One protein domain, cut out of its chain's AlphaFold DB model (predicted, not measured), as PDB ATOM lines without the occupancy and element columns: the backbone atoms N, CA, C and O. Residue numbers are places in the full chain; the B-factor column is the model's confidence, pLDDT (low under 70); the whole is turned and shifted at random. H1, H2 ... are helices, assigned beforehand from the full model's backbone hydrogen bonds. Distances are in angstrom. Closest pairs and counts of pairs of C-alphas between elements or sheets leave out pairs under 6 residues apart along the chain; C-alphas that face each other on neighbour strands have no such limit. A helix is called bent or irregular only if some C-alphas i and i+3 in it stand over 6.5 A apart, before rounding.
ATOM      1  N   ALA A  65     -35.790  -5.282  13.438       67.75
ATOM      2  CA  ALA A  65     -36.130  -6.026  14.649       67.75
ATOM      3  C   ALA A  65     -37.350  -6.942  14.444       67.75
ATOM      4  O   ALA A  65     -37.391  -8.048  14.986       67.75
ATOM      5  N   GLU A  66     -38.323  -6.515  13.637       68.88
ATOM      6  CA  GLU A  66     -39.461  -7.336  13.219       68.88
ATOM      7  C   GLU A  66     -39.026  -8.527  12.369       68.88
ATOM      8  O   GLU A  66     -39.360  -9.670  12.694       68.88
ATOM      9  N   GLN A  67     -38.213  -8.299  11.338       73.06
ATOM     10  CA  GLN A  67     -37.662  -9.394  10.540       73.06
ATOM     11  C   GLN A  67     -36.865 -10.376  11.404       73.06
ATOM     12  O   GLN A  67     -37.073 -11.587  11.322       73.06
ATOM     13  N   ASP A  68     -36.012  -9.873  12.295       77.00
ATOM     14  CA  ASP A  68     -35.182 -10.718  13.147       77.00
ATOM     15  C   ASP A  68     -35.977 -11.519  14.180       77.00
ATOM     16  O   ASP A  68     -35.549 -12.617  14.554       77.00
ATOM     17  N   SER A  69     -37.111 -10.984  14.635       76.00
ATOM     18  CA  SER A  69     -38.072 -11.669  15.504       76.00
ATOM     19  C   SER A  69     -38.842 -12.754  14.747       76.00
ATOM     20  O   SER A  69     -38.993 -13.862  15.258       76.00
ATOM     21  N   LEU A  70     -39.282 -12.478  13.513       77.94
ATOM     22  CA  LEU A  70     -39.933 -13.472  12.653       77.94
ATOM     23  C   LEU A  70     -39.007 -14.645  12.333       77.94
ATOM     24  O   LEU A  70     -39.425 -15.791  12.455       77.94
ATOM     25  N   ILE A  71     -37.754 -14.370  11.969       82.88
ATOM     26  CA  ILE A  71     -36.774 -15.415  11.653       82.88
ATOM     27  C   ILE A  71     -36.504 -16.296  12.879       82.88
ATOM     28  O   ILE A  71     -36.505 -17.516  12.774       82.88
ATOM     29  N   ASP A  72     -36.307 -15.679  14.046       83.69
ATOM     30  CA  ASP A  72     -36.085 -16.381  15.317       83.69
ATOM     31  C   ASP A  72     -37.274 -17.280  15.691       83.69
ATOM     32  O   ASP A  72     -37.099 -18.442  16.058       83.69
ATOM     33  N   ARG A  73     -38.500 -16.770  15.519       81.81
ATOM     34  CA  ARG A  73     -39.721 -17.554  15.731       81.81
ATOM     35  C   ARG A  73     -39.817 -18.721  14.745       81.81
ATOM     36  O   ARG A  73     -40.113 -19.829  15.172       81.81
ATOM     37  N   GLY A  74     -39.519 -18.497  13.465       84.31
ATOM     38  CA  GLY A  74     -39.533 -19.543  12.441       84.31
ATOM     39  C   GLY A  74     -38.542 -20.669  12.721       84.31
ATOM     40  O   GLY A  74     -38.919 -21.835  12.641       84.31
ATOM     41  N   ILE A  75     -37.315 -20.336  13.139       88.38
ATOM     42  CA  ILE A  75     -36.295 -21.331  13.509       88.38
ATOM     43  C   ILE A  75     -36.781 -22.170  14.693       88.38
ATOM     44  O   ILE A  75     -36.714 -23.393  14.642       88.38
ATOM     45  N   ARG A  76     -37.335 -21.529  15.731       85.38
ATOM     46  CA  ARG A  76     -37.877 -22.237  16.900       85.38
ATOM     47  C   ARG A  76     -39.033 -23.170  16.534       85.38
ATOM     48  O   ARG A  76     -39.154 -24.251  17.098       85.38
ATOM     49  N   VAL A  77     -39.899 -22.742  15.620       83.25
ATOM     50  CA  VAL A  77     -41.013 -23.566  15.141       83.25
ATOM     51  C   VAL A  77     -40.466 -24.793  14.403       83.25
ATOM     52  O   VAL A  77     -40.857 -25.904  14.741       83.25
ATOM     53  N   MET A  78     -39.521 -24.621  13.471       87.62
ATOM     54  CA  MET A  78     -38.881 -25.742  12.766       87.62
ATOM     55  C   MET A  78     -38.160 -26.708  13.718       87.62
ATOM     56  O   MET A  78     -38.317 -27.918  13.591       87.62
ATOM     57  N   GLU A  79     -37.420 -26.184  14.700       88.44
ATOM     58  CA  GLU A  79     -36.790 -26.963  15.778       88.44
ATOM     59  C   GLU A  79     -37.820 -27.862  16.490       88.44
ATOM     60  O   GLU A  79     -37.589 -29.060  16.658       88.44
ATOM     61  N   GLY A  80     -38.984 -27.302  16.841       83.50
ATOM     62  CA  GLY A  80     -40.091 -28.044  17.448       83.50
ATOM     63  C   GLY A  80     -40.663 -29.135  16.538       83.50
ATOM     64  O   GLY A  80     -40.934 -30.239  17.007       83.50
ATOM     65  N   VAL A  81     -40.793 -28.872  15.229       86.19
ATOM     66  CA  VAL A  81     -41.250 -29.883  14.258       86.19
ATOM     67  C   VAL A  81     -40.276 -31.062  14.200       86.19
ATOM     68  O   VAL A  81     -40.727 -32.201  14.307       86.19
ATOM     69  N   TYR A  82     -38.963 -30.820  14.090       90.62
ATOM     70  CA  TYR A  82     -37.969 -31.904  14.083       90.62
ATOM     71  C   TYR A  82     -37.964 -32.695  15.394       90.62
ATOM     72  O   TYR A  82     -37.960 -33.921  15.359       90.62
ATOM     73  N   SER A  83     -38.028 -32.010  16.539       88.19
ATOM     74  CA  SER A  83     -38.102 -32.642  17.863       88.19
ATOM     75  C   SER A  83     -39.317 -33.565  17.985       88.19
ATOM     76  O   SER A  83     -39.211 -34.711  18.428       88.19
ATOM     77  N   ALA A  84     -40.485 -33.089  17.555       85.31
ATOM     78  CA  ALA A  84     -41.703 -33.882  17.558       85.31
ATOM     79  C   ALA A  84     -41.628 -35.076  16.593       85.31
ATOM     80  O   ALA A  84     -41.993 -36.185  16.972       85.31
ATOM     81  N   PHE A  85     -41.128 -34.860  15.378       90.44
ATOM     82  CA  PHE A  85     -40.956 -35.909  14.378       90.44
ATOM     83  C   PHE A  85     -39.976 -36.997  14.844       90.44
ATOM     84  O   PHE A  85     -40.306 -38.179  14.769       90.44
ATOM     85  N   SER A  86     -38.826 -36.606  15.406       91.31
ATOM     86  CA  SER A  86     -37.829 -37.524  15.977       91.31
ATOM     87  C   SER A  86     -38.446 -38.418  17.055       91.31
ATOM     88  O   SER A  86     -38.304 -39.641  17.013       91.31
ATOM     89  N   LYS A  87     -39.233 -37.835  17.972       89.19
ATOM     90  CA  LYS A  87     -39.965 -38.594  19.001       89.19
ATOM     91  C   LYS A  87     -40.982 -39.562  18.399       89.19
ATOM     92  O   LYS A  87     -41.054 -40.707  18.840       89.19
ATOM     93  N   SER A  88     -41.766 -39.121  17.417       89.31
ATOM     94  CA  SER A  88     -42.781 -39.961  16.773       89.31
ATOM     95  C   SER A  88     -42.171 -41.137  16.016       89.31
ATOM     96  O   SER A  88     -42.624 -42.265  16.201       89.31
ATOM     97  N   ILE A  89     -41.113 -40.904  15.233       93.12
ATOM     98  CA  ILE A  89     -40.390 -41.978  14.545       93.12
ATOM     99  C   ILE A  89     -39.750 -42.926  15.551       93.12
ATOM    100  O   ILE A  89     -39.954 -44.132  15.439       93.12
ATOM    101  N   SER A  90     -39.037 -42.404  16.554       93.75
ATOM    102  CA  SER A  90     -38.404 -43.237  17.586       93.75
ATOM    103  C   SER A  90     -39.425 -44.144  18.271       93.75
ATOM    104  O   SER A  90     -39.186 -45.336  18.424       93.75
ATOM    105  N   SER A  91     -40.598 -43.602  18.610       90.75
ATOM    106  CA  SER A  91     -41.672 -44.373  19.233       90.75
ATOM    107  C   SER A  91     -42.257 -45.441  18.303       90.75
ATOM    108  O   SER A  91     -42.487 -46.562  18.754       90.75
ATOM    109  N   SER A  92     -42.479 -45.141  17.019       93.06
ATOM    110  CA  SER A  92     -42.925 -46.144  16.039       93.06
ATOM    111  C   SER A  92     -41.890 -47.246  15.833       93.06
ATOM    112  O   SER A  92     -42.254 -48.418  15.779       93.06
ATOM    113  N   ILE A  93     -40.601 -46.897  15.787       95.44
ATOM    114  CA  ILE A  93     -39.515 -47.879  15.682       95.44
ATOM    115  C   ILE A  93     -39.522 -48.801  16.902       95.44
ATOM    116  O   ILE A  93     -39.631 -50.012  16.739       95.44
ATOM    117  N   GLU A  94     -39.493 -48.235  18.110       95.00
ATOM    118  CA  GLU A  94     -39.435 -48.998  19.364       95.00
ATOM    119  C   GLU A  94     -40.649 -49.925  19.536       95.00
ATOM    120  O   GLU A  94     -40.526 -51.059  19.993       95.00
ATOM    121  N   THR A  95     -41.841 -49.452  19.166       92.38
ATOM    122  CA  THR A  95     -43.087 -50.189  19.426       92.38
ATOM    123  C   THR A  95     -43.480 -51.160  18.318       92.38
ATOM    124  O   THR A  95     -44.111 -52.176  18.614       92.38
ATOM    125  N   MET A  96     -43.142 -50.866  17.060       94.25
ATOM    126  CA  MET A  96     -43.590 -51.650  15.902       94.25
ATOM    127  C   MET A  96     -42.444 -52.391  15.216       94.25
ATOM    128  O   MET A  96     -42.618 -53.548  14.845       94.25
ATOM    129  N   ILE A  97     -41.283 -51.756  15.051       97.38
ATOM    130  CA  ILE A  97     -40.202 -52.272  14.202       97.38
ATOM    131  C   ILE A  97     -39.192 -53.105  14.985       97.38
ATOM    132  O   ILE A  97     -38.860 -54.207  14.550       97.38
ATOM    133  N   ASP A  98     -38.726 -52.634  16.140       97.31
ATOM    134  CA  ASP A  98     -37.721 -53.336  16.942       97.31
ATOM    135  C   ASP A  98     -38.149 -54.777  17.297       97.31
ATOM    136  O   ASP A  98     -37.364 -55.695  17.045       97.31
ATOM    137  N   PRO A  99     -39.404 -55.053  17.721       97.75
ATOM    138  CA  PRO A  99     -39.856 -56.427  17.955       97.75
ATOM    139  C   PRO A  99     -39.819 -57.312  16.698       97.75
ATOM    140  O   PRO A  99     -39.582 -58.520  16.774       97.75
ATOM    141  N   MET A 100     -40.064 -56.730  15.518       97.88
ATOM    142  CA  MET A 100     -40.001 -57.453  14.245       97.88
ATOM    143  C   MET A 100     -38.555 -57.727  13.831       97.88
ATOM    144  O   MET A 100     -38.274 -58.802  13.301       97.88
ATOM    145  N   LEU A 101     -37.638 -56.794  14.099       98.12
ATOM    146  CA  LEU A 101     -36.207 -56.963  13.846       98.12
ATOM    147  C   LEU A 101     -35.580 -58.017  14.756       98.12
ATOM    148  O   LEU A 101     -34.780 -58.818  14.276       98.12
ATOM    149  N   GLU A 102     -35.970 -58.070  16.030       98.06
ATOM    150  CA  GLU A 102     -35.556 -59.133  16.953       98.06
ATOM    151  C   GLU A 102     -35.993 -60.507  16.433       98.06
ATOM    152  O   GLU A 102     -35.174 -61.417  16.289       98.06
ATOM    153  N   LYS A 103     -37.267 -60.634  16.044       97.44
ATOM    154  CA  LYS A 103     -37.801 -61.875  15.470       97.44
ATOM    155  C   LYS A 103     -37.129 -62.246  14.145       97.44
ATOM    156  O   LYS A 103     -36.856 -63.422  13.904       97.44
ATOM    157  N   LEU A 104     -36.852 -61.265  13.286       98.06
ATOM    158  CA  LEU A 104     -36.118 -61.474  12.039       98.06
ATOM    159  C   LEU A 104     -34.701 -61.995  12.318       98.06
ATOM    160  O   LEU A 104     -34.279 -62.948  11.671       98.06
ATOM    161  N   ALA A 105     -33.995 -61.433  13.302       98.12
ATOM    162  CA  ALA A 105     -32.660 -61.886  13.688       98.12
ATOM    163  C   ALA A 105     -32.661 -63.336  14.207       98.12
ATOM    164  O   ALA A 105     -31.763 -64.117  13.883       98.12
ATOM    165  N   GLU A 106     -33.682 -63.726  14.976       97.69
ATOM    166  CA  GLU A 106     -33.872 -65.115  15.410       97.69
ATOM    167  C   GLU A 106     -34.088 -66.060  14.218       97.69
ATOM    168  O   GLU A 106     -33.440 -67.106  14.137       97.69
ATOM    169  N   MET A 107     -34.951 -65.683  13.268       96.88
ATOM    170  CA  MET A 107     -35.201 -66.458  12.045       96.88
ATOM    171  C   MET A 107     -33.946 -66.586  11.176       96.88
ATOM    172  O   MET A 107     -33.639 -67.676  10.698       96.88
ATOM    173  N   GLU A 108     -33.198 -65.494  11.000       97.25
ATOM    174  CA  GLU A 108     -31.934 -65.471  10.257       97.25
ATOM    175  C   GLU A 108     -30.911 -66.429  10.870       97.25
ATOM    176  O   GLU A 108     -30.275 -67.195  10.144       97.25
ATOM    177  N   LYS A 109     -30.798 -66.446  12.202       96.81
ATOM    178  CA  LYS A 109     -29.912 -67.368  12.916       96.81
ATOM    179  C   LYS A 109     -30.329 -68.829  12.723       96.81
ATOM    180  O   LYS A 109     -29.483 -69.659  12.400       96.81
ATOM    181  N   LEU A 110     -31.616 -69.144  12.876       95.12
ATOM    182  CA  LEU A 110     -32.130 -70.500  12.639       95.12
ATOM    183  C   LEU A 110     -31.887 -70.945  11.191       95.12
ATOM    184  O   LEU A 110     -31.478 -72.076  10.949       95.12
ATOM    185  N   HIS A 111     -32.073 -70.045  10.226       95.69
ATOM    186  CA  HIS A 111     -31.811 -70.310   8.814       95.69
ATOM    187  C   HIS A 111     -30.318 -70.565   8.522       95.69
ATOM    188  O   HIS A 111     -29.975 -71.395   7.673       95.69
ATOM    189  N   GLU A 112     -29.411 -69.867   9.213       94.19
ATOM    190  CA  GLU A 112     -27.966 -70.121   9.134       94.19
ATOM    191  C   GLU A 112     -27.579 -71.482   9.732       94.19
ATOM    192  O   GLU A 112     -26.745 -72.179   9.150       94.19
ATOM    193  N   GLU A 113     -28.207 -71.871  10.844       93.88
ATOM    194  CA  GLU A 113     -27.966 -73.140  11.544       93.88
ATOM    195  C   GLU A 113     -28.625 -74.353  10.857       93.88
ATOM    196  O   GLU A 113     -28.153 -75.480  11.025       93.88
ATOM    197  N   ALA A 114     -29.674 -74.142  10.051       91.50
ATOM    198  CA  ALA A 114     -30.392 -75.198   9.341       91.50
ATOM    199  C   ALA A 114     -29.526 -75.913   8.286       91.50
ATOM    200  O   ALA A 114     -28.775 -75.279   7.524       91.50
ATOM    201  N   GLU A 115     -29.689 -77.241   8.193       89.50
ATOM    202  CA  GLU A 115     -28.987 -78.087   7.223       89.50
ATOM    203  C   GLU A 115     -29.196 -77.584   5.787       89.50
ATOM    204  O   GLU A 115     -30.295 -77.177   5.392       89.50
ATOM    205  N   ALA A 116     -28.118 -77.605   4.998       85.75
ATOM    206  CA  ALA A 116     -28.160 -77.202   3.598       85.75
ATOM    207  C   ALA A 116     -29.137 -78.083   2.800       85.75
ATOM    208  O   ALA A 116     -29.186 -79.293   3.002       85.75
ATOM    209  N   ASP A 117     -29.895 -77.455   1.897       81.62
ATOM    210  CA  ASP A 117     -30.888 -78.097   1.023       81.62
ATOM    211  C   ASP A 117     -32.029 -78.836   1.755       81.62
ATOM    212  O   ASP A 117     -32.687 -79.708   1.185       81.62
ATOM    213  N   SER A 118     -32.292 -78.473   3.015       90.56
ATOM    214  CA  SER A 118     -33.457 -78.956   3.762       90.56
ATOM    215  C   SER A 118     -34.726 -78.160   3.434       90.56
ATOM    216  O   SER A 118     -34.683 -76.955   3.181       90.56
ATOM    217  N   GLU A 119     -35.880 -78.832   3.496       91.44
ATOM    218  CA  GLU A 119     -37.201 -78.193   3.365       91.44
ATOM    219  C   GLU A 119     -37.412 -77.115   4.443       91.44
ATOM    220  O   GLU A 119     -37.968 -76.054   4.171       91.44
ATOM    221  N   GLU A 120     -36.891 -77.343   5.652       90.88
ATOM    222  CA  GLU A 120     -36.910 -76.379   6.755       90.88
ATOM    223  C   GLU A 120     -36.168 -75.082   6.406       90.88
ATOM    224  O   GLU A 120     -36.690 -73.992   6.638       90.88
ATOM    225  N   LYS A 121     -34.983 -75.180   5.790       92.31
ATOM    226  CA  LYS A 121     -34.214 -74.005   5.362       92.31
ATOM    227  C   LYS A 121     -34.949 -73.204   4.290       92.31
ATOM    228  O   LYS A 121     -34.958 -71.977   4.346       92.31
ATOM    229  N   GLU A 122     -35.600 -73.877   3.342       93.00
ATOM    230  CA  GLU A 122     -36.409 -73.198   2.322       93.00
ATOM    231  C   GLU A 122     -37.621 -72.478   2.939       93.00
ATOM    232  O   GLU A 122     -37.898 -71.329   2.587       93.00
ATOM    233  N   LEU A 123     -38.318 -73.120   3.883       94.06
ATOM    234  CA  LEU A 123     -39.443 -72.516   4.604       94.06
ATOM    235  C   LEU A 123     -39.001 -71.292   5.419       94.06
ATOM    236  O   LEU A 123     -39.599 -70.228   5.273       94.06
ATOM    237  N   LEU A 124     -37.911 -71.402   6.186       94.62
ATOM    238  CA  LEU A 124     -37.339 -70.281   6.939       94.62
ATOM    239  C   LEU A 124     -36.933 -69.121   6.022       94.62
ATOM    240  O   LEU A 124     -37.168 -67.965   6.359       94.62
ATOM    241  N   GLY A 125     -36.369 -69.411   4.846       95.31
ATOM    242  CA  GLY A 125     -36.038 -68.386   3.856       95.31
ATOM    243  C   GLY A 125     -37.270 -67.608   3.378       95.31
ATOM    244  O   GLY A 125     -37.220 -66.384   3.264       95.31
ATOM    245  N   ARG A 126     -38.401 -68.291   3.153       96.12
ATOM    246  CA  ARG A 126     -39.670 -67.634   2.787       96.12
ATOM    247  C   ARG A 126     -40.235 -66.797   3.935       96.12
ATOM    248  O   ARG A 126     -40.704 -65.690   3.683       96.12
ATOM    249  N   ASP A 127     -40.160 -67.294   5.167       96.56
ATOM    250  CA  ASP A 127     -40.628 -66.570   6.355       96.56
ATOM    251  C   ASP A 127     -39.788 -65.311   6.631       96.56
ATOM    252  O   ASP A 127     -40.345 -64.268   6.981       96.56
ATOM    253  N   ILE A 128     -38.470 -65.372   6.406       97.81
ATOM    254  CA  ILE A 128     -37.555 -64.220   6.475       97.81
ATOM    255  C   ILE A 128     -37.962 -63.144   5.464       97.81
ATOM    256  O   ILE A 128     -38.099 -61.976   5.825       97.81
ATOM    257  N   GLU A 129     -38.185 -63.519   4.204       97.38
ATOM    258  CA  GLU A 129     -38.578 -62.559   3.163       97.38
ATOM    259  C   GLU A 129     -39.980 -61.980   3.409       97.38
ATOM    260  O   GLU A 129     -40.212 -60.783   3.208       97.38
ATOM    261  N   TRP A 130     -40.906 -62.794   3.924       97.00
ATOM    262  CA  TRP A 130     -42.208 -62.306   4.371       97.00
ATOM    263  C   TRP A 130     -42.064 -61.299   5.520       97.00
ATOM    264  O   TRP A 130     -42.649 -60.220   5.454       97.00
ATOM    265  N   MET A 131     -41.235 -61.586   6.530       97.62
ATOM    266  CA  MET A 131     -40.992 -60.674   7.652       97.62
ATOM    267  C   MET A 131     -40.395 -59.339   7.193       97.62
ATOM    268  O   MET A 131     -40.860 -58.285   7.622       97.62
ATOM    269  N   LYS A 132     -39.417 -59.357   6.277       97.81
ATOM    270  CA  LYS A 132     -38.861 -58.127   5.682       97.81
ATOM    271  C   LYS A 132     -39.927 -57.314   4.951       97.81
ATOM    272  O   LYS A 132     -39.982 -56.098   5.113       97.81
ATOM    273  N   THR A 133     -40.803 -57.987   4.203       97.31
ATOM    274  CA  THR A 133     -41.943 -57.341   3.534       97.31
ATOM    275  C   THR A 133     -42.860 -56.668   4.553       97.31
ATOM    276  O   THR A 133     -43.228 -55.515   4.370       97.31
ATOM    277  N   GLN A 134     -43.173 -57.340   5.665       97.62
ATOM    278  CA  GLN A 134     -43.993 -56.754   6.727       97.62
ATOM    279  C   GLN A 134     -43.317 -55.544   7.387       97.62
ATOM    280  O   GLN A 134     -43.988 -54.555   7.666       97.62
ATOM    281  N   ILE A 135     -42.002 -55.591   7.617       98.00
ATOM    282  CA  ILE A 135     -41.243 -54.449   8.154       98.00
ATOM    283  C   ILE A 135     -41.325 -53.253   7.193       98.00
ATOM    284  O   ILE A 135     -41.584 -52.135   7.641       98.00
ATOM    285  N   GLN A 136     -41.153 -53.477   5.885       98.00
ATOM    286  CA  GLN A 136     -41.307 -52.425   4.875       98.00
ATOM    287  C   GLN A 136     -42.732 -51.859   4.872       98.00
ATOM    288  O   GLN A 136     -42.890 -50.649   4.960       98.00
ATOM    289  N   GLU A 137     -43.764 -52.708   4.858       97.12
ATOM    290  CA  GLU A 137     -45.169 -52.272   4.859       97.12
ATOM    291  C   GLU A 137     -45.521 -51.431   6.096       97.12
ATOM    292  O   GLU A 137     -46.196 -50.408   5.974       97.12
ATOM    293  N   GLN A 138     -45.047 -51.822   7.285       96.44
ATOM    294  CA  GLN A 138     -45.247 -51.032   8.507       96.44
ATOM    295  C   GLN A 138     -44.505 -49.696   8.445       96.44
ATOM    296  O   GLN A 138     -45.058 -48.666   8.833       96.44
ATOM    297  N   THR A 139     -43.279 -49.705   7.921       97.06
ATOM    298  CA  THR A 139     -42.475 -48.491   7.742       97.06
ATOM    299  C   THR A 139     -43.145 -47.514   6.793       97.06
ATOM    300  O   THR A 139     -43.316 -46.346   7.138       97.06
ATOM    301  N   ASP A 140     -43.597 -47.997   5.639       95.25
ATOM    302  CA  ASP A 140     -44.313 -47.198   4.647       95.25
ATOM    303  C   ASP A 140     -45.603 -46.615   5.235       95.25
ATOM    304  O   ASP A 140     -45.929 -45.453   4.985       95.25
ATOM    305  N   ALA A 141     -46.319 -47.388   6.058       91.75
ATOM    306  CA  ALA A 141     -47.557 -46.945   6.687       91.75
ATOM    307  C   ALA A 141     -47.343 -45.760   7.644       91.75
ATOM    308  O   ALA A 141     -48.019 -44.735   7.500       91.75
ATOM    309  N   PHE A 142     -46.414 -45.858   8.605       91.06
ATOM    310  CA  PHE A 142     -46.194 -44.741   9.534       91.06
ATOM    311  C   PHE A 142     -45.449 -43.576   8.875       91.06
ATOM    312  O   PHE A 142     -45.764 -42.420   9.163       91.06
ATOM    313  N   MET A 143     -44.512 -43.839   7.955       93.94
ATOM    314  CA  MET A 143     -43.794 -42.774   7.251       93.94
ATOM    315  C   MET A 143     -44.700 -42.003   6.302       93.94
ATOM    316  O   MET A 143     -44.576 -40.785   6.241       93.94
ATOM    317  N   GLY A 144     -45.645 -42.661   5.623       87.94
ATOM    318  CA  GLY A 144     -46.630 -41.973   4.788       87.94
ATOM    319  C   GLY A 144     -47.469 -40.981   5.595       87.94
ATOM    320  O   GLY A 144     -47.668 -39.842   5.175       87.94
ATOM    321  N   PHE A 145     -47.887 -41.374   6.802       83.88
ATOM    322  CA  PHE A 145     -48.591 -40.474   7.716       83.88
ATOM    323  C   PHE A 145     -47.702 -39.308   8.183       83.88
ATOM    324  O   PHE A 145     -48.142 -38.154   8.205       83.88
ATOM    325  N   TYR A 146     -46.447 -39.583   8.548       87.56
ATOM    326  CA  TYR A 146     -45.547 -38.535   9.021       87.56
ATOM    327  C   TYR A 146     -45.096 -37.575   7.921       87.56
ATOM    328  O   TYR A 146     -44.965 -36.384   8.191       87.56
ATOM    329  N   GLU A 147     -44.898 -38.048   6.696       87.25
ATOM    330  CA  GLU A 147     -44.579 -37.209   5.543       87.25
ATOM    331  C   GLU A 147     -45.711 -36.212   5.265       87.25
ATOM    332  O   GLU A 147     -45.464 -35.008   5.157       87.25
ATOM    333  N   GLU A 148     -46.962 -36.684   5.233       80.81
ATOM    334  CA  GLU A 148     -48.122 -35.815   5.014       80.81
ATOM    335  C   GLU A 148     -48.254 -34.772   6.129       80.81
ATOM    336  O   GLU A 148     -48.433 -33.579   5.860       80.81
ATOM    337  N   PHE A 149     -48.132 -35.202   7.387       81.62
ATOM    338  CA  PHE A 149     -48.301 -34.313   8.527       81.62
ATOM    339  C   PHE A 149     -47.087 -33.402   8.743       81.62
ATOM    340  O   PHE A 149     -47.194 -32.186   8.600       81.62
ATOM    341  N   TYR A 150     -45.928 -33.964   9.089       84.31
ATOM    342  CA  TYR A 150     -44.732 -33.200   9.441       84.31
ATOM    343  C   TYR A 150     -44.074 -32.566   8.220       84.31
ATOM    344  O   TYR A 150     -43.695 -31.400   8.299       84.31
ATOM    345  N   GLY A 151     -43.977 -33.276   7.094       83.12
ATOM    346  CA  GLY A 151     -43.424 -32.720   5.854       83.12
ATOM    347  C   GLY A 151     -44.297 -31.593   5.299       83.12
ATOM    348  O   GLY A 151     -43.806 -30.497   5.014       83.12
ATOM    349  N   GLY A 152     -45.616 -31.800   5.230       77.44
ATOM    350  CA  GLY A 152     -46.565 -30.752   4.835       77.44
ATOM    351  C   GLY A 152     -46.550 -29.542   5.778       77.44
ATOM    352  O   GLY A 152     -46.633 -28.389   5.341       77.44
ATOM    353  N   PHE A 153     -46.400 -29.781   7.082       79.62
ATOM    354  CA  PHE A 153     -46.306 -28.718   8.077       79.62
ATOM    355  C   PHE A 153     -44.985 -27.942   7.988       79.62
ATOM    356  O   PHE A 153     -45.007 -26.709   7.982       79.62
ATOM    357  N   MET A 154     -43.853 -28.638   7.844       84.50
ATOM    358  CA  MET A 154     -42.523 -28.041   7.703       84.50
ATOM    359  C   MET A 154     -42.448 -27.133   6.470       84.50
ATOM    360  O   MET A 154     -42.010 -25.987   6.579       84.50
ATOM    361  N   ASN A 155     -42.949 -27.606   5.325       83.88
ATOM    362  CA  ASN A 155     -43.017 -26.818   4.093       83.88
ATOM    363  C   ASN A 155     -43.882 -25.560   4.266       83.88
ATOM    364  O   ASN A 155     -43.454 -24.459   3.922       83.88
ATOM    365  N   GLY A 156     -45.062 -25.688   4.883       77.81
ATOM    366  CA  GLY A 156     -45.943 -24.543   5.131       77.81
ATOM    367  C   GLY A 156     -45.337 -23.493   6.066       77.81
ATOM    368  O   GLY A 156     -45.449 -22.291   5.814       77.81
ATOM    369  N   ILE A 157     -44.655 -23.928   7.132       81.56
ATOM    370  CA  ILE A 157     -43.903 -23.041   8.030       81.56
ATOM    371  C   ILE A 157     -42.813 -22.318   7.246       81.56
ATOM    372  O   ILE A 157     -42.710 -21.090   7.333       81.56
ATOM    373  N   TYR A 158     -42.024 -23.068   6.477       84.94
ATOM    374  CA  TYR A 158     -40.931 -22.515   5.698       84.94
ATOM    375  C   TYR A 158     -41.428 -21.433   4.737       84.94
ATOM    376  O   TYR A 158     -40.954 -20.298   4.805       84.94
ATOM    377  N   ASP A 159     -42.448 -21.732   3.934       81.12
ATOM    378  CA  ASP A 159     -43.025 -20.799   2.966       81.12
ATOM    379  C   ASP A 159     -43.604 -19.549   3.627       81.12
ATOM    380  O   ASP A 159     -43.332 -18.425   3.193       81.12
ATOM    381  N   MET A 160     -44.363 -19.717   4.712       78.38
ATOM    382  CA  MET A 160     -44.976 -18.600   5.428       78.38
ATOM    383  C   MET A 160     -43.911 -17.645   5.983       78.38
ATOM    384  O   MET A 160     -43.980 -16.435   5.744       78.38
ATOM    385  N   TYR A 161     -42.915 -18.150   6.718       80.69
ATOM    386  CA  TYR A 161     -41.863 -17.293   7.273       80.69
ATOM    387  C   TYR A 161     -40.980 -16.699   6.178       80.69
ATOM    388  O   TYR A 161     -40.587 -15.531   6.270       80.69
ATOM    389  N   ASN A 162     -40.713 -17.446   5.108       80.94
ATOM    390  CA  ASN A 162     -39.956 -16.942   3.973       80.94
ATOM    391  C   ASN A 162     -40.695 -15.800   3.258       80.94
ATOM    392  O   ASN A 162     -40.095 -14.759   2.986       80.94
ATOM    393  N   GLN A 163     -42.010 -15.918   3.057       76.12
ATOM    394  CA  GLN A 163     -42.842 -14.854   2.492       76.12
ATOM    395  C   GLN A 163     -42.868 -13.611   3.393       76.12
ATOM    396  O   GLN A 163     -42.667 -12.494   2.913       76.12
ATOM    397  N   LYS A 164     -43.082 -13.786   4.704       74.88
ATOM    398  CA  LYS A 164     -43.156 -12.672   5.670       74.88
ATOM    399  C   LYS A 164     -41.819 -11.945   5.852       74.88
ATOM    400  O   LYS A 164     -41.815 -10.789   6.262       74.88
ATOM    401  N   THR A 165     -40.704 -12.602   5.540       76.94
ATOM    402  CA  THR A 165     -39.346 -12.043   5.655       76.94
ATOM    403  C   THR A 165     -38.729 -11.673   4.304       76.94
ATOM    404  O   THR A 165     -37.562 -11.290   4.250       76.94
ATOM    405  N   GLY A 166     -39.483 -11.785   3.204       76.38
ATOM    406  CA  GLY A 166     -38.996 -11.468   1.860       76.38
ATOM    407  C   GLY A 166     -37.821 -12.337   1.394       76.38
ATOM    408  O   GLY A 166     -36.971 -11.848   0.656       76.38
ATOM    409  N   GLY A 167     -37.735 -13.594   1.838       76.06
ATOM    410  CA  GLY A 167     -36.660 -14.522   1.459       76.06
ATOM    411  C   GLY A 167     -35.522 -14.657   2.481       76.06
ATOM    412  O   GLY A 167     -34.675 -15.548   2.360       76.06
ATOM    413  N   ALA A 168     -35.465 -13.773   3.484       82.50
ATOM    414  CA  ALA A 168     -34.358 -13.751   4.440       82.50
ATOM    415  C   ALA A 168     -34.340 -15.001   5.332       82.50
ATOM    416  O   ALA A 168     -33.270 -15.554   5.584       82.50
ATOM    417  N   PHE A 169     -35.513 -15.479   5.760       86.06
ATOM    418  CA  PHE A 169     -35.639 -16.697   6.560       86.06
ATOM    419  C   PHE A 169     -35.003 -17.908   5.873       86.06
ATOM    420  O   PHE A 169     -34.100 -18.523   6.437       86.06
ATOM    421  N   GLY A 170     -35.411 -18.203   4.635       87.19
ATOM    422  CA  GLY A 170     -34.905 -19.357   3.901       87.19
ATOM    423  C   GLY A 170     -33.403 -19.283   3.642       87.19
ATOM    424  O   GLY A 170     -32.701 -20.281   3.793       87.19
ATOM    425  N   SER A 171     -32.894 -18.084   3.343       87.88
ATOM    426  CA  SER A 171     -31.458 -17.846   3.143       87.88
ATOM    427  C   SER A 171     -30.640 -18.133   4.406       87.88
ATOM    428  O   SER A 171     -29.559 -18.712   4.332       87.88
ATOM    429  N   ILE A 172     -31.161 -17.741   5.570       88.75
ATOM    430  CA  ILE A 172     -30.511 -17.947   6.868       88.75
ATOM    431  C   ILE A 172     -30.529 -19.425   7.252       88.75
ATOM    432  O   ILE A 172     -29.489 -19.968   7.617       88.75
ATOM    433  N   VAL A 173     -31.681 -20.087   7.123       88.94
ATOM    434  CA  VAL A 173     -31.811 -21.527   7.384       88.94
ATOM    435  C   VAL A 173     -30.849 -22.326   6.500       88.94
ATOM    436  O   VAL A 173     -30.089 -23.145   7.010       88.94
ATOM    437  N   ALA A 174     -30.802 -22.034   5.196       88.00
ATOM    438  CA  ALA A 174     -29.897 -22.706   4.266       88.00
ATOM    439  C   ALA A 174     -28.413 -22.467   4.599       88.00
ATOM    440  O   ALA A 174     -27.604 -23.392   4.504       88.00
ATOM    441  N   ALA A 175     -28.044 -21.250   5.014       87.00
ATOM    442  CA  ALA A 175     -26.677 -20.940   5.428       87.00
ATOM    443  C   ALA A 175     -26.248 -21.768   6.650       87.00
ATOM    444  O   ALA A 175     -25.155 -22.333   6.643       87.00
ATOM    445  N   PHE A 176     -27.125 -21.906   7.648       87.31
ATOM    446  CA  PHE A 176     -26.849 -22.737   8.818       87.31
ATOM    447  C   PHE A 176     -26.783 -24.224   8.473       87.31
ATOM    448  O   PHE A 176     -25.861 -24.904   8.913       87.31
ATOM    449  N   MET A 177     -27.686 -24.732   7.631       87.88
ATOM    450  CA  MET A 177     -27.611 -26.120   7.160       87.88
ATOM    451  C   MET A 177     -26.276 -26.394   6.452       87.88
ATOM    452  O   MET A 177     -25.595 -27.377   6.752       87.88
ATOM    453  N   LYS A 178     -25.830 -25.480   5.586       86.50
ATOM    454  CA  LYS A 178     -24.522 -25.563   4.924       86.50
ATOM    455  C   LYS A 178     -23.357 -25.549   5.913       86.50
ATOM    456  O   LYS A 178     -22.440 -26.354   5.775       86.50
ATOM    457  N   GLU A 179     -23.382 -24.671   6.912       87.50
ATOM    458  CA  GLU A 179     -22.346 -24.598   7.954       87.50
ATOM    459  C   GLU A 179     -22.228 -25.902   8.757       87.50
ATOM    460  O   GLU A 179     -21.145 -26.266   9.222       87.50
ATOM    461  N   ARG A 180     -23.326 -26.651   8.863       88.19
ATOM    462  CA  ARG A 180     -23.373 -27.969   9.503       88.19
ATOM    463  C   ARG A 180     -23.067 -29.132   8.556       88.19
ATOM    464  O   ARG A 180     -23.120 -30.278   8.987       88.19
ATOM    465  N   GLY A 181     -22.704 -28.856   7.302       85.81
ATOM    466  CA  GLY A 181     -22.379 -29.878   6.305       85.81
ATOM    467  C   GLY A 181     -23.600 -30.570   5.693       85.81
ATOM    468  O   GLY A 181     -23.462 -31.650   5.129       85.81
ATOM    469  N   LEU A 182     -24.784 -29.955   5.781       87.56
ATOM    470  CA  LEU A 182     -26.061 -30.515   5.320       87.56
ATOM    471  C   LEU A 182     -26.505 -29.948   3.956       87.56
ATOM    472  O   LEU A 182     -27.661 -30.068   3.576       87.56
ATOM    473  N   GLU A 183     -25.594 -29.332   3.192       75.44
ATOM    474  CA  GLU A 183     -25.898 -28.616   1.935       75.44
ATOM    475  C   GLU A 183     -26.399 -29.497   0.774       75.44
ATOM    476  O   GLU A 183     -26.876 -28.968  -0.228       75.44
ATOM    477  N   GLY A 184     -26.279 -30.820   0.892       68.50
ATOM    478  CA  GLY A 184     -26.765 -31.791  -0.095       68.50
ATOM    479  C   GLY A 184     -28.062 -32.494   0.298       68.50
ATOM    480  O   GLY A 184     -28.576 -33.277  -0.499       68.50
ATOM    481  N   TYR A 185     -28.574 -32.233   1.499       75.75
ATOM    482  CA  TYR A 185     -29.824 -32.807   1.970       75.75
ATOM    483  C   TYR A 185     -30.958 -31.797   1.825       75.75
ATOM    484  O   TYR A 185     -30.797 -30.615   2.141       75.75
ATOM    485  N   ASP A 186     -32.118 -32.269   1.378       84.06
ATOM    486  CA  ASP A 186     -33.337 -31.478   1.471       84.06
ATOM    487  C   ASP A 186     -33.873 -31.581   2.900       84.06
ATOM    488  O   ASP A 186     -34.550 -32.538   3.262       84.06
ATOM    489  N   PHE A 187     -33.526 -30.606   3.739       83.44
ATOM    490  CA  PHE A 187     -33.935 -30.586   5.145       83.44
ATOM    491  C   PHE A 187     -35.458 -30.480   5.324       83.44
ATOM    492  O   PHE A 187     -35.959 -30.736   6.419       83.44
ATOM    493  N   LEU A 188     -36.201 -30.094   4.283       85.94
ATOM    494  CA  LEU A 188     -37.663 -30.053   4.304       85.94
ATOM    495  C   LEU A 188     -38.291 -31.406   3.943       85.94
ATOM    496  O   LEU A 188     -39.463 -31.630   4.253       85.94
ATOM    497  N   ASP A 189     -37.529 -32.300   3.313       89.69
ATOM    498  CA  ASP A 189     -37.994 -33.618   2.902       89.69
ATOM    499  C   ASP A 189     -37.823 -34.626   4.049       89.69
ATOM    500  O   ASP A 189     -36.730 -35.100   4.359       89.69
ATOM    501  N   LEU A 190     -38.947 -34.937   4.697       89.44
ATOM    502  CA  LEU A 190     -39.056 -35.919   5.775       89.44
ATOM    503  C   LEU A 190     -39.632 -37.261   5.289       89.44
ATOM    504  O   LEU A 190     -40.091 -38.065   6.101       89.44
ATOM    505  N   SER A 191     -39.649 -37.499   3.974       92.44
ATOM    506  CA  SER A 191     -40.159 -38.741   3.387       92.44
ATOM    507  C   SER A 191     -39.303 -39.954   3.752       92.44
ATOM    508  O   SER A 191     -38.109 -39.847   4.059       92.44
ATOM    509  N   ALA A 192     -39.887 -41.151   3.625       93.62
ATOM    510  CA  ALA A 192     -39.147 -42.407   3.777       93.62
ATOM    511  C   ALA A 192     -37.911 -42.450   2.864       93.62
ATOM    512  O   ALA A 192     -36.848 -42.914   3.268       93.62
ATOM    513  N   LYS A 193     -38.019 -41.906   1.648       94.75
ATOM    514  CA  LYS A 193     -36.920 -41.869   0.682       94.75
ATOM    515  C   LYS A 193     -35.788 -40.942   1.115       94.75
ATOM    516  O   LYS A 193     -34.627 -41.335   1.023       94.75
ATOM    517  N   ALA A 194     -36.102 -39.735   1.585       92.69
ATOM    518  CA  ALA A 194     -35.088 -38.797   2.067       92.69
ATOM    519  C   ALA A 194     -34.335 -39.331   3.291       92.69
ATOM    520  O   ALA A 194     -33.141 -39.071   3.444       92.69
ATOM    521  N   LEU A 195     -35.010 -40.136   4.115       94.12
ATOM    522  CA  LEU A 195     -34.427 -40.804   5.276       94.12
ATOM    523  C   LEU A 195     -33.797 -42.176   4.963       94.12
ATOM    524  O   LEU A 195     -33.259 -42.815   5.861       94.12
ATOM    525  N   GLY A 196     -33.839 -42.648   3.711       94.75
ATOM    526  CA  GLY A 196     -33.254 -43.938   3.308       94.75
ATOM    527  C   GLY A 196     -34.006 -45.183   3.804       94.75
ATOM    528  O   GLY A 196     -33.423 -46.275   3.866       94.75
ATOM    529  N   LEU A 197     -35.286 -45.012   4.143       96.50
ATOM    530  CA  LEU A 197     -36.228 -46.019   4.639       96.50
ATOM    531  C   LEU A 197     -37.170 -46.564   3.547       96.50
ATOM    532  O   LEU A 197     -37.955 -47.468   3.808       96.50
ATOM    533  N   ASP A 198     -37.080 -46.059   2.314       95.31
ATOM    534  CA  ASP A 198     -37.872 -46.520   1.161       95.31
ATOM    535  C   ASP A 198     -37.494 -47.929   0.678       95.31
ATOM    536  O   ASP A 198     -38.222 -48.538  -0.105       95.31
ATOM    537  N   LYS A 199     -36.328 -48.428   1.107       94.62
ATOM    538  CA  LYS A 199     -35.837 -49.777   0.805       94.62
ATOM    539  C   LYS A 199     -35.100 -50.377   1.991       94.62
ATOM    540  O   LYS A 199     -33.935 -50.039   2.253       94.62
ATOM    541  N   LEU A 200     -35.762 -51.303   2.670       95.31
ATOM    542  CA  LEU A 200     -35.241 -52.058   3.803       95.31
ATOM    543  C   LEU A 200     -34.758 -53.438   3.342       95.31
ATOM    544  O   LEU A 200     -35.393 -54.466   3.553       95.31
ATOM    545  N   GLU A 201     -33.610 -53.440   2.668       92.19
ATOM    546  CA  GLU A 201     -32.941 -54.650   2.185       92.19
ATOM    547  C   GLU A 201     -31.797 -55.067   3.124       92.19
ATOM    548  O   GLU A 201     -31.231 -54.241   3.842       92.19
ATOM    549  N   GLY A 202     -31.407 -56.342   3.062       93.88
ATOM    550  CA  GLY A 202     -30.283 -56.890   3.826       93.88
ATOM    551  C   GLY A 202     -30.722 -57.763   4.996       93.88
ATOM    552  O   GLY A 202     -31.793 -58.376   4.952       93.88
ATOM    553  N   ARG A 203     -29.847 -57.878   6.000       95.94
ATOM    554  CA  ARG A 203     -30.124 -58.590   7.254       95.94
ATOM    555  C   ARG A 203     -30.825 -57.679   8.258       95.94
ATOM    556  O   ARG A 203     -30.772 -56.455   8.124       95.94
ATOM    557  N   SER A 204     -31.391 -58.257   9.315       97.50
ATOM    558  CA  SER A 204     -31.949 -57.516  10.462       97.50
ATOM    559  C   SER A 204     -31.039 -56.378  10.955       97.50
ATOM    560  O   SER A 204     -31.505 -55.260  11.174       97.50
ATOM    561  N   SER A 205     -29.725 -56.610  11.046       97.06
ATOM    562  CA  SER A 205     -28.744 -55.593  11.451       97.06
ATOM    563  C   SER A 205     -28.591 -54.433  10.460       97.06
ATOM    564  O   SER A 205     -28.372 -53.298  10.877       97.06
ATOM    565  N   ASP A 206     -28.694 -54.705   9.157       98.06
ATOM    566  CA  ASP A 206     -28.588 -53.681   8.112       98.06
ATOM    567  C   ASP A 206     -29.834 -52.794   8.108       98.06
ATOM    568  O   ASP A 206     -29.739 -51.570   7.995       98.06
ATOM    569  N   ILE A 207     -31.001 -53.414   8.299       98.00
ATOM    570  CA  ILE A 207     -32.278 -52.713   8.425       98.00
ATOM    571  C   ILE A 207     -32.275 -51.843   9.687       98.00
ATOM    572  O   ILE A 207     -32.594 -50.659   9.599       98.00
ATOM    573  N   LYS A 208     -31.839 -52.369  10.843       97.75
ATOM    574  CA  LYS A 208     -31.714 -51.573  12.079       97.75
ATOM    575  C   LYS A 208     -30.823 -50.352  11.876       97.75
ATOM    576  O   LYS A 208     -31.192 -49.248  12.265       97.75
ATOM    577  N   LYS A 209     -29.680 -50.543  11.211       97.62
ATOM    578  CA  LYS A 209     -28.750 -49.455  10.918       97.62
ATOM    579  C   LYS A 209     -29.395 -48.348  10.079       97.62
ATOM    580  O   LYS A 209     -29.144 -47.183  10.350       97.62
ATOM    581  N   LYS A 210     -30.251 -48.678   9.107       98.00
ATOM    582  CA  LYS A 210     -30.990 -47.666   8.326       98.00
ATOM    583  C   LYS A 210     -31.894 -46.801   9.204       98.00
ATOM    584  O   LYS A 210     -31.937 -45.591   9.008       98.00
ATOM    585  N   PHE A 211     -32.571 -47.394  10.186       97.56
ATOM    586  CA  PHE A 211     -33.361 -46.635  11.158       97.56
ATOM    587  C   PHE A 211     -32.492 -45.755  12.062       97.56
ATOM    588  O   PHE A 211     -32.848 -44.603  12.307       97.56
ATOM    589  N   ASP A 212     -31.344 -46.264  12.515       97.12
ATOM    590  CA  ASP A 212     -30.394 -45.483  13.317       97.12
ATOM    591  C   ASP A 212     -29.831 -44.293  12.523       97.12
ATOM    592  O   ASP A 212     -29.793 -43.172  13.031       97.12
ATOM    593  N   ASP A 213     -29.458 -44.515  11.259       96.12
ATOM    594  CA  ASP A 213     -28.967 -43.477  10.348       96.12
ATOM    595  C   ASP A 213     -30.063 -42.420  10.077       96.12
ATOM    596  O   ASP A 213     -29.777 -41.219  10.065       96.12
ATOM    597  N   ALA A 214     -31.327 -42.839   9.921       95.50
ATOM    598  CA  ALA A 214     -32.469 -41.938   9.749       95.50
ATOM    599  C   ALA A 214     -32.700 -41.045  10.980       95.50
ATOM    600  O   ALA A 214     -32.819 -39.826  10.843       95.50
ATOM    601  N   LEU A 215     -32.718 -41.627  12.185       95.38
ATOM    602  CA  LEU A 215     -32.834 -40.867  13.435       95.38
ATOM    603  C   LEU A 215     -31.659 -39.900  13.608       95.38
ATOM    604  O   LEU A 215     -31.860 -38.729  13.926       95.38
ATOM    605  N   GLN A 216     -30.440 -40.355  13.310       95.31
ATOM    606  CA  GLN A 216     -29.253 -39.511  13.374       95.31
ATOM    607  C   GLN A 216     -29.343 -38.314  12.417       95.31
ATOM    608  O   GLN A 216     -28.915 -37.214  12.774       95.31
ATOM    609  N   LEU A 217     -29.881 -38.498  11.209       94.06
ATOM    610  CA  LEU A 217     -30.070 -37.407  10.252       94.06
ATOM    611  C   LEU A 217     -31.086 -36.375  10.763       94.06
ATOM    612  O   LEU A 217     -30.835 -35.171  10.688       94.06
ATOM    613  N   VAL A 218     -32.200 -36.829  11.342       93.12
ATOM    614  CA  VAL A 218     -33.195 -35.936  11.960       93.12
ATOM    615  C   VAL A 218     -32.579 -35.148  13.120       93.12
ATOM    616  O   VAL A 218     -32.758 -33.929  13.198       93.12
ATOM    617  N   ASP A 219     -31.788 -35.805  13.967       92.81
ATOM    618  CA  ASP A 219     -31.076 -35.155  15.069       92.81
ATOM    619  C   ASP A 219     -30.068 -34.110  14.561       92.81
ATOM    620  O   ASP A 219     -29.901 -33.050  15.172       92.81
ATOM    621  N   GLN A 220     -29.419 -34.351  13.415       93.06
ATOM    622  CA  GLN A 220     -28.540 -33.366  12.777       93.06
ATOM    623  C   GLN A 220     -29.309 -32.123  12.314       93.06
ATOM    624  O   GLN A 220     -28.820 -31.007  12.523       93.06
ATOM    625  N   TYR A 221     -30.507 -32.279  11.737       91.94
ATOM    626  CA  TYR A 221     -31.358 -31.138  11.376       91.94
ATOM    627  C   TYR A 221     -31.804 -30.349  12.606       91.94
ATOM    628  O   TYR A 221     -31.711 -29.117  12.617       91.94
ATOM    629  N   GLN A 222     -32.231 -31.045  13.662       91.06
ATOM    630  CA  GLN A 222     -32.609 -30.408  14.920       91.06
ATOM    631  C   GLN A 222     -31.432 -29.625  15.518       91.06
ATOM    632  O   GLN A 222     -31.582 -28.448  15.853       91.06
ATOM    633  N   ALA A 223     -30.244 -30.231  15.586       89.75
ATOM    634  CA  ALA A 223     -29.041 -29.580  16.098       89.75
ATOM    635  C   ALA A 223     -28.627 -28.362  15.254       89.75
ATOM    636  O   ALA A 223     -28.132 -27.371  15.797       89.75
ATOM    637  N   ALA A 224     -28.837 -28.399  13.934       89.25
ATOM    638  CA  ALA A 224     -28.599 -27.248  13.065       89.25
ATOM    639  C   ALA A 224     -29.556 -26.085  13.376       89.25
ATOM    640  O   ALA A 224     -29.120 -24.931  13.417       89.25
ATOM    641  N   MET A 225     -30.832 -26.373  13.649       89.19
ATOM    642  CA  MET A 225     -31.806 -25.359  14.066       89.19
ATOM    643  C   MET A 225     -31.502 -24.796  15.459       89.19
ATOM    644  O   MET A 225     -31.553 -23.581  15.661       89.19
ATOM    645  N   GLU A 226     -31.115 -25.648  16.410       87.81
ATOM    646  CA  GLU A 226     -30.709 -25.211  17.749       87.81
ATOM    647  C   GLU A 226     -29.467 -24.307  17.687       87.81
ATOM    648  O   GLU A 226     -29.420 -23.244  18.313       87.81
ATOM    649  N   TYR A 227     -28.478 -24.679  16.868       85.88
ATOM    650  CA  TYR A 227     -27.302 -23.853  16.613       85.88
ATOM    651  C   TYR A 227     -27.685 -22.490  16.022       85.88
ATOM    652  O   TYR A 227     -27.297 -21.452  16.565       85.88
ATOM    653  N   ALA A 228     -28.516 -22.482  14.974       84.75
ATOM    654  CA  ALA A 228     -29.016 -21.264  14.340       84.75
ATOM    655  C   ALA A 228     -29.689 -20.318  15.348       84.75
ATOM    656  O   ALA A 228     -29.483 -19.099  15.326       84.75
ATOM    657  N   ARG A 229     -30.473 -20.879  16.270       81.88
ATOM    658  CA  ARG A 229     -31.131 -20.135  17.346       81.88
ATOM    659  C   ARG A 229     -30.127 -19.565  18.347       81.88
ATOM    660  O   ARG A 229     -30.215 -18.386  18.699       81.88
ATOM    661  N   ASN A 230     -29.164 -20.367  18.792       82.06
ATOM    662  CA  ASN A 230     -28.161 -19.958  19.777       82.06
ATOM    663  C   ASN A 230     -27.220 -18.866  19.242       82.06
ATOM    664  O   ASN A 230     -26.952 -17.889  19.952       82.06
ATOM    665  N   GLU A 231     -26.790 -18.964  17.983       80.50
ATOM    666  CA  GLU A 231     -26.008 -17.920  17.306       80.50
ATOM    667  C   GLU A 231     -26.792 -16.604  17.218       80.50
ATOM    668  O   GLU A 231     -26.287 -15.524  17.548       80.50
ATOM    669  N   ARG A 232     -28.080 -16.679  16.860       73.81
ATOM    670  CA  ARG A 232     -28.952 -15.496  16.777       73.81
ATOM    671  C   ARG A 232     -29.294 -14.892  18.139       73.81
ATOM    672  O   ARG A 232     -29.501 -13.682  18.227       73.81
ATOM    673  N   MET A 233     -29.353 -15.681  19.211       68.56
ATOM    674  CA  MET A 233     -29.515 -15.149  20.570       68.56
ATOM    675  C   MET A 233     -28.227 -14.500  21.089       68.56
ATOM    676  O   MET A 233     -28.286 -13.471  21.765       68.56
ATOM    677  N   SER A 234     -27.067 -15.054  20.735       62.75
ATOM    678  CA  SER A 234     -25.760 -14.528  21.138       62.75
ATOM    679  C   SER A 234     -25.445 -13.191  20.461       62.75
ATOM    680  O   SER A 234     -24.937 -12.281  21.118       62.75
ATOM    681  N   SER A 235     -25.842 -13.012  19.196       58.94
ATOM    682  CA  SER A 235     -25.688 -11.739  18.473       58.94
ATOM    683  C   SER A 235     -26.617 -10.619  18.979       58.94
ATOM    684  O   SER A 235     -26.261  -9.442  18.895       58.94
ATOM    685  N   LYS A 236     -27.762 -10.955  19.598       57.62
ATOM    686  CA  LYS A 236     -28.726  -9.994  20.183       57.62
ATOM    687  C   LYS A 236     -28.298  -9.402  21.536       57.62
ATOM    688  O   LYS A 236     -28.827  -8.368  21.939       57.62
ATOM    689  N   ASN A 237     -27.322  -9.987  22.238       51.31
ATOM    690  CA  ASN A 237     -26.839  -9.454  23.525       51.31
ATOM    691  C   ASN A 237     -26.013  -8.150  23.395       51.31
ATOM    692  O   ASN A 237     -25.603  -7.591  24.412       51.31
ATOM    693  N   GLY A 238     -25.800  -7.642  22.171       48.47
ATOM    694  CA  GLY A 238     -25.038  -6.420  21.882       48.47
ATOM    695  C   GLY A 238     -25.841  -5.150  21.545       48.47
ATOM    696  O   GLY A 238     -25.219  -4.098  21.409       48.47
ATOM    697  N   GLY A 239     -27.177  -5.178  21.417       46.47
ATOM    698  CA  GLY A 239     -27.938  -3.967  21.053       46.47
ATOM    699  C   GLY A 239     -29.469  -4.074  21.146       46.47
ATOM    700  O   GLY A 239     -30.068  -4.967  20.563       46.47
ATOM    701  N   ASP A 240     -30.067  -3.128  21.880       54.78
ATOM    702  CA  ASP A 240     -31.488  -2.728  21.959       54.78
ATOM    703  C   ASP A 240     -32.583  -3.806  22.124       54.78
ATOM    704  O   ASP A 240     -33.341  -4.152  21.217       54.78
ATOM    705  N   ARG A 241     -32.786  -4.210  23.388       53.09
ATOM    706  CA  ARG A 241     -33.927  -5.020  23.870       53.09
ATOM    707  C   ARG A 241     -35.311  -4.364  23.694       53.09
ATOM    708  O   ARG A 241     -36.306  -5.085  23.659       53.09
ATOM    709  N   GLU A 242     -35.411  -3.035  23.603       50.00
ATOM    710  CA  GLU A 242     -36.707  -2.336  23.485       50.00
ATOM    711  C   GLU A 242     -37.351  -2.498  22.099       50.00
ATOM    712  O   GLU A 242     -38.548  -2.785  22.020       50.00
ATOM    713  N   GLY A 243     -36.563  -2.420  21.018       46.41
ATOM    714  CA  GLY A 243     -37.057  -2.621  19.650       46.41
ATOM    715  C   GLY A 243     -37.554  -4.049  19.408       46.41
ATOM    716  O   GLY A 243     -38.612  -4.250  18.816       46.41
ATOM    717  N   ALA A 244     -36.855  -5.046  19.963       50.34
ATOM    718  CA  ALA A 244     -37.261  -6.449  19.887       50.34
ATOM    719  C   ALA A 244     -38.587  -6.728  20.621       50.34
ATOM    720  O   ALA A 244     -39.407  -7.504  20.136       50.34
ATOM    721  N   ASN A 245     -38.837  -6.081  21.767       49.25
ATOM    722  CA  ASN A 245     -40.082  -6.257  22.521       49.25
ATOM    723  C   ASN A 245     -41.291  -5.582  21.844       49.25
ATOM    724  O   ASN A 245     -42.389  -6.139  21.885       49.25
ATOM    725  N   GLN A 246     -41.102  -4.431  21.186       45.56
ATOM    726  CA  GLN A 246     -42.144  -3.801  20.361       45.56
ATOM    727  C   GLN A 246     -42.444  -4.613  19.097       45.56
ATOM    728  O   GLN A 246     -43.607  -4.908  18.836       45.56
ATOM    729  N   ALA A 247     -41.414  -5.070  18.383       47.38
ATOM    730  CA  ALA A 247     -41.557  -5.964  17.237       47.38
ATOM    731  C   ALA A 247     -42.320  -7.253  17.599       47.38
ATOM    732  O   ALA A 247     -43.244  -7.666  16.902       47.38
ATOM    733  N   LYS A 248     -42.001  -7.858  18.750       50.38
ATOM    734  CA  LYS A 248     -42.679  -9.061  19.261       50.38
ATOM    735  C   LYS A 248     -44.153  -8.818  19.620       50.38
ATOM    736  O   LYS A 248     -44.953  -9.748  19.551       50.38
ATOM    737  N   ALA A 249     -44.524  -7.590  19.987       49.62
ATOM    738  CA  ALA A 249     -45.914  -7.204  20.226       49.62
ATOM    739  C   ALA A 249     -46.686  -6.923  18.924       49.62
ATOM    740  O   ALA A 249     -47.873  -7.237  18.855       49.62
ATOM    741  N   ILE A 250     -46.018  -6.380  17.900       43.12
ATOM    742  CA  ILE A 250     -46.597  -6.067  16.580       43.12
ATOM    743  C   ILE A 250     -46.797  -7.339  15.739       43.12
ATOM    744  O   ILE A 250     -47.800  -7.482  15.047       43.12
ATOM    745  N   LEU A 251     -45.891  -8.311  15.860       50.28
ATOM    746  CA  LEU A 251     -45.901  -9.561  15.090       50.28
ATOM    747  C   LEU A 251     -46.801 -10.667  15.657       50.28
ATOM    748  O   LEU A 251     -46.734 -11.809  15.193       50.28
ATOM    749  N   LYS A 252     -47.659 -10.361  16.639       52.66
ATOM    750  CA  LYS A 252     -48.730 -11.267  17.084       52.66
ATOM    751  C   LYS A 252     -49.787 -11.406  15.989       52.66
ATOM    752  O   LYS A 252     -50.868 -10.829  16.067       52.66
TER     753      LYS A 252
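What this domain is: This is residues 65 to 252 of the 300 residues of an uncharacterized protein of Paenibacillus hemerocallicola (UniProt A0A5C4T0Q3). A long helical hairpin, H1 and H2, makes a narrow rod, and H4 runs back beside H1 to complete a bundle of H1a, H1b, H2 and H4, long helices side by side. At one end short H3 slants from H2 to H4 and H5 crosses the start of H1a; at the other, H1b and H2 reach beyond H4. The 188 printed residues hold five named helices, H1 to H5 in chain order, and no named strand: all helix, loose, radius of gyration of the C-alphas 22.0 A, spans 78 by 26 by 26 A.

How they stand to each other: Begin at H1, residues 65 to 113, the hub; by its hydrogen bonds it was assigned as one helix, but it is bent, with C-alphas 95 and 98 6.7 A apart. Its arms, H1a, residues 65 to 95, and H1b, residues 98 to 113, stand at a steep tilt of 44 degrees. Look at Gly 74 and Tyr 161: their C-alphas, 6.1 A apart, are the closest where H1a touches H2, residues 119 to 164, opposite ways at a shallow tilt of 14 degrees. H1b and H2 form a hairpin, closest at C-alphas 111 and 121, 5.6 A. H1a touches H4, residues 204 to 236, closest at C-alphas 79 and 222, 5.5 A. H3, residues 168 to 179, touches H4 at a steep tilt of 57 degrees, closest at C-alphas 177 and 224, 6.1 A. H5, residues 241 to 250, touches H1a, closest at C-alphas 66 and 247, 4.7 A. Each O i to N i+4 pair is within hydrogen-bond range in H1a, H1b, H2, H3 and H5; in H4, 28 of 29.

Where its parts are: Find C-alpha 65 at (-36.130, -6.026, 14.649); H1a runs 45.0 A from there. H2 spans 65.8 A, with a kink of 34 degrees near residue 146, and H4 48.6 A. H5 ends at C-alpha 250, (-46.597, -6.067, 16.580).

The domain as a whole: The C-alphas of Asp 117 and Glu 242, 79.2 A apart, are the farthest pair. The printed part has no cut, and the link from H3 to H4 is long, 24 residues. Look for pLDDT under 70 at residues 65 to 66, 184 and 233 to 252.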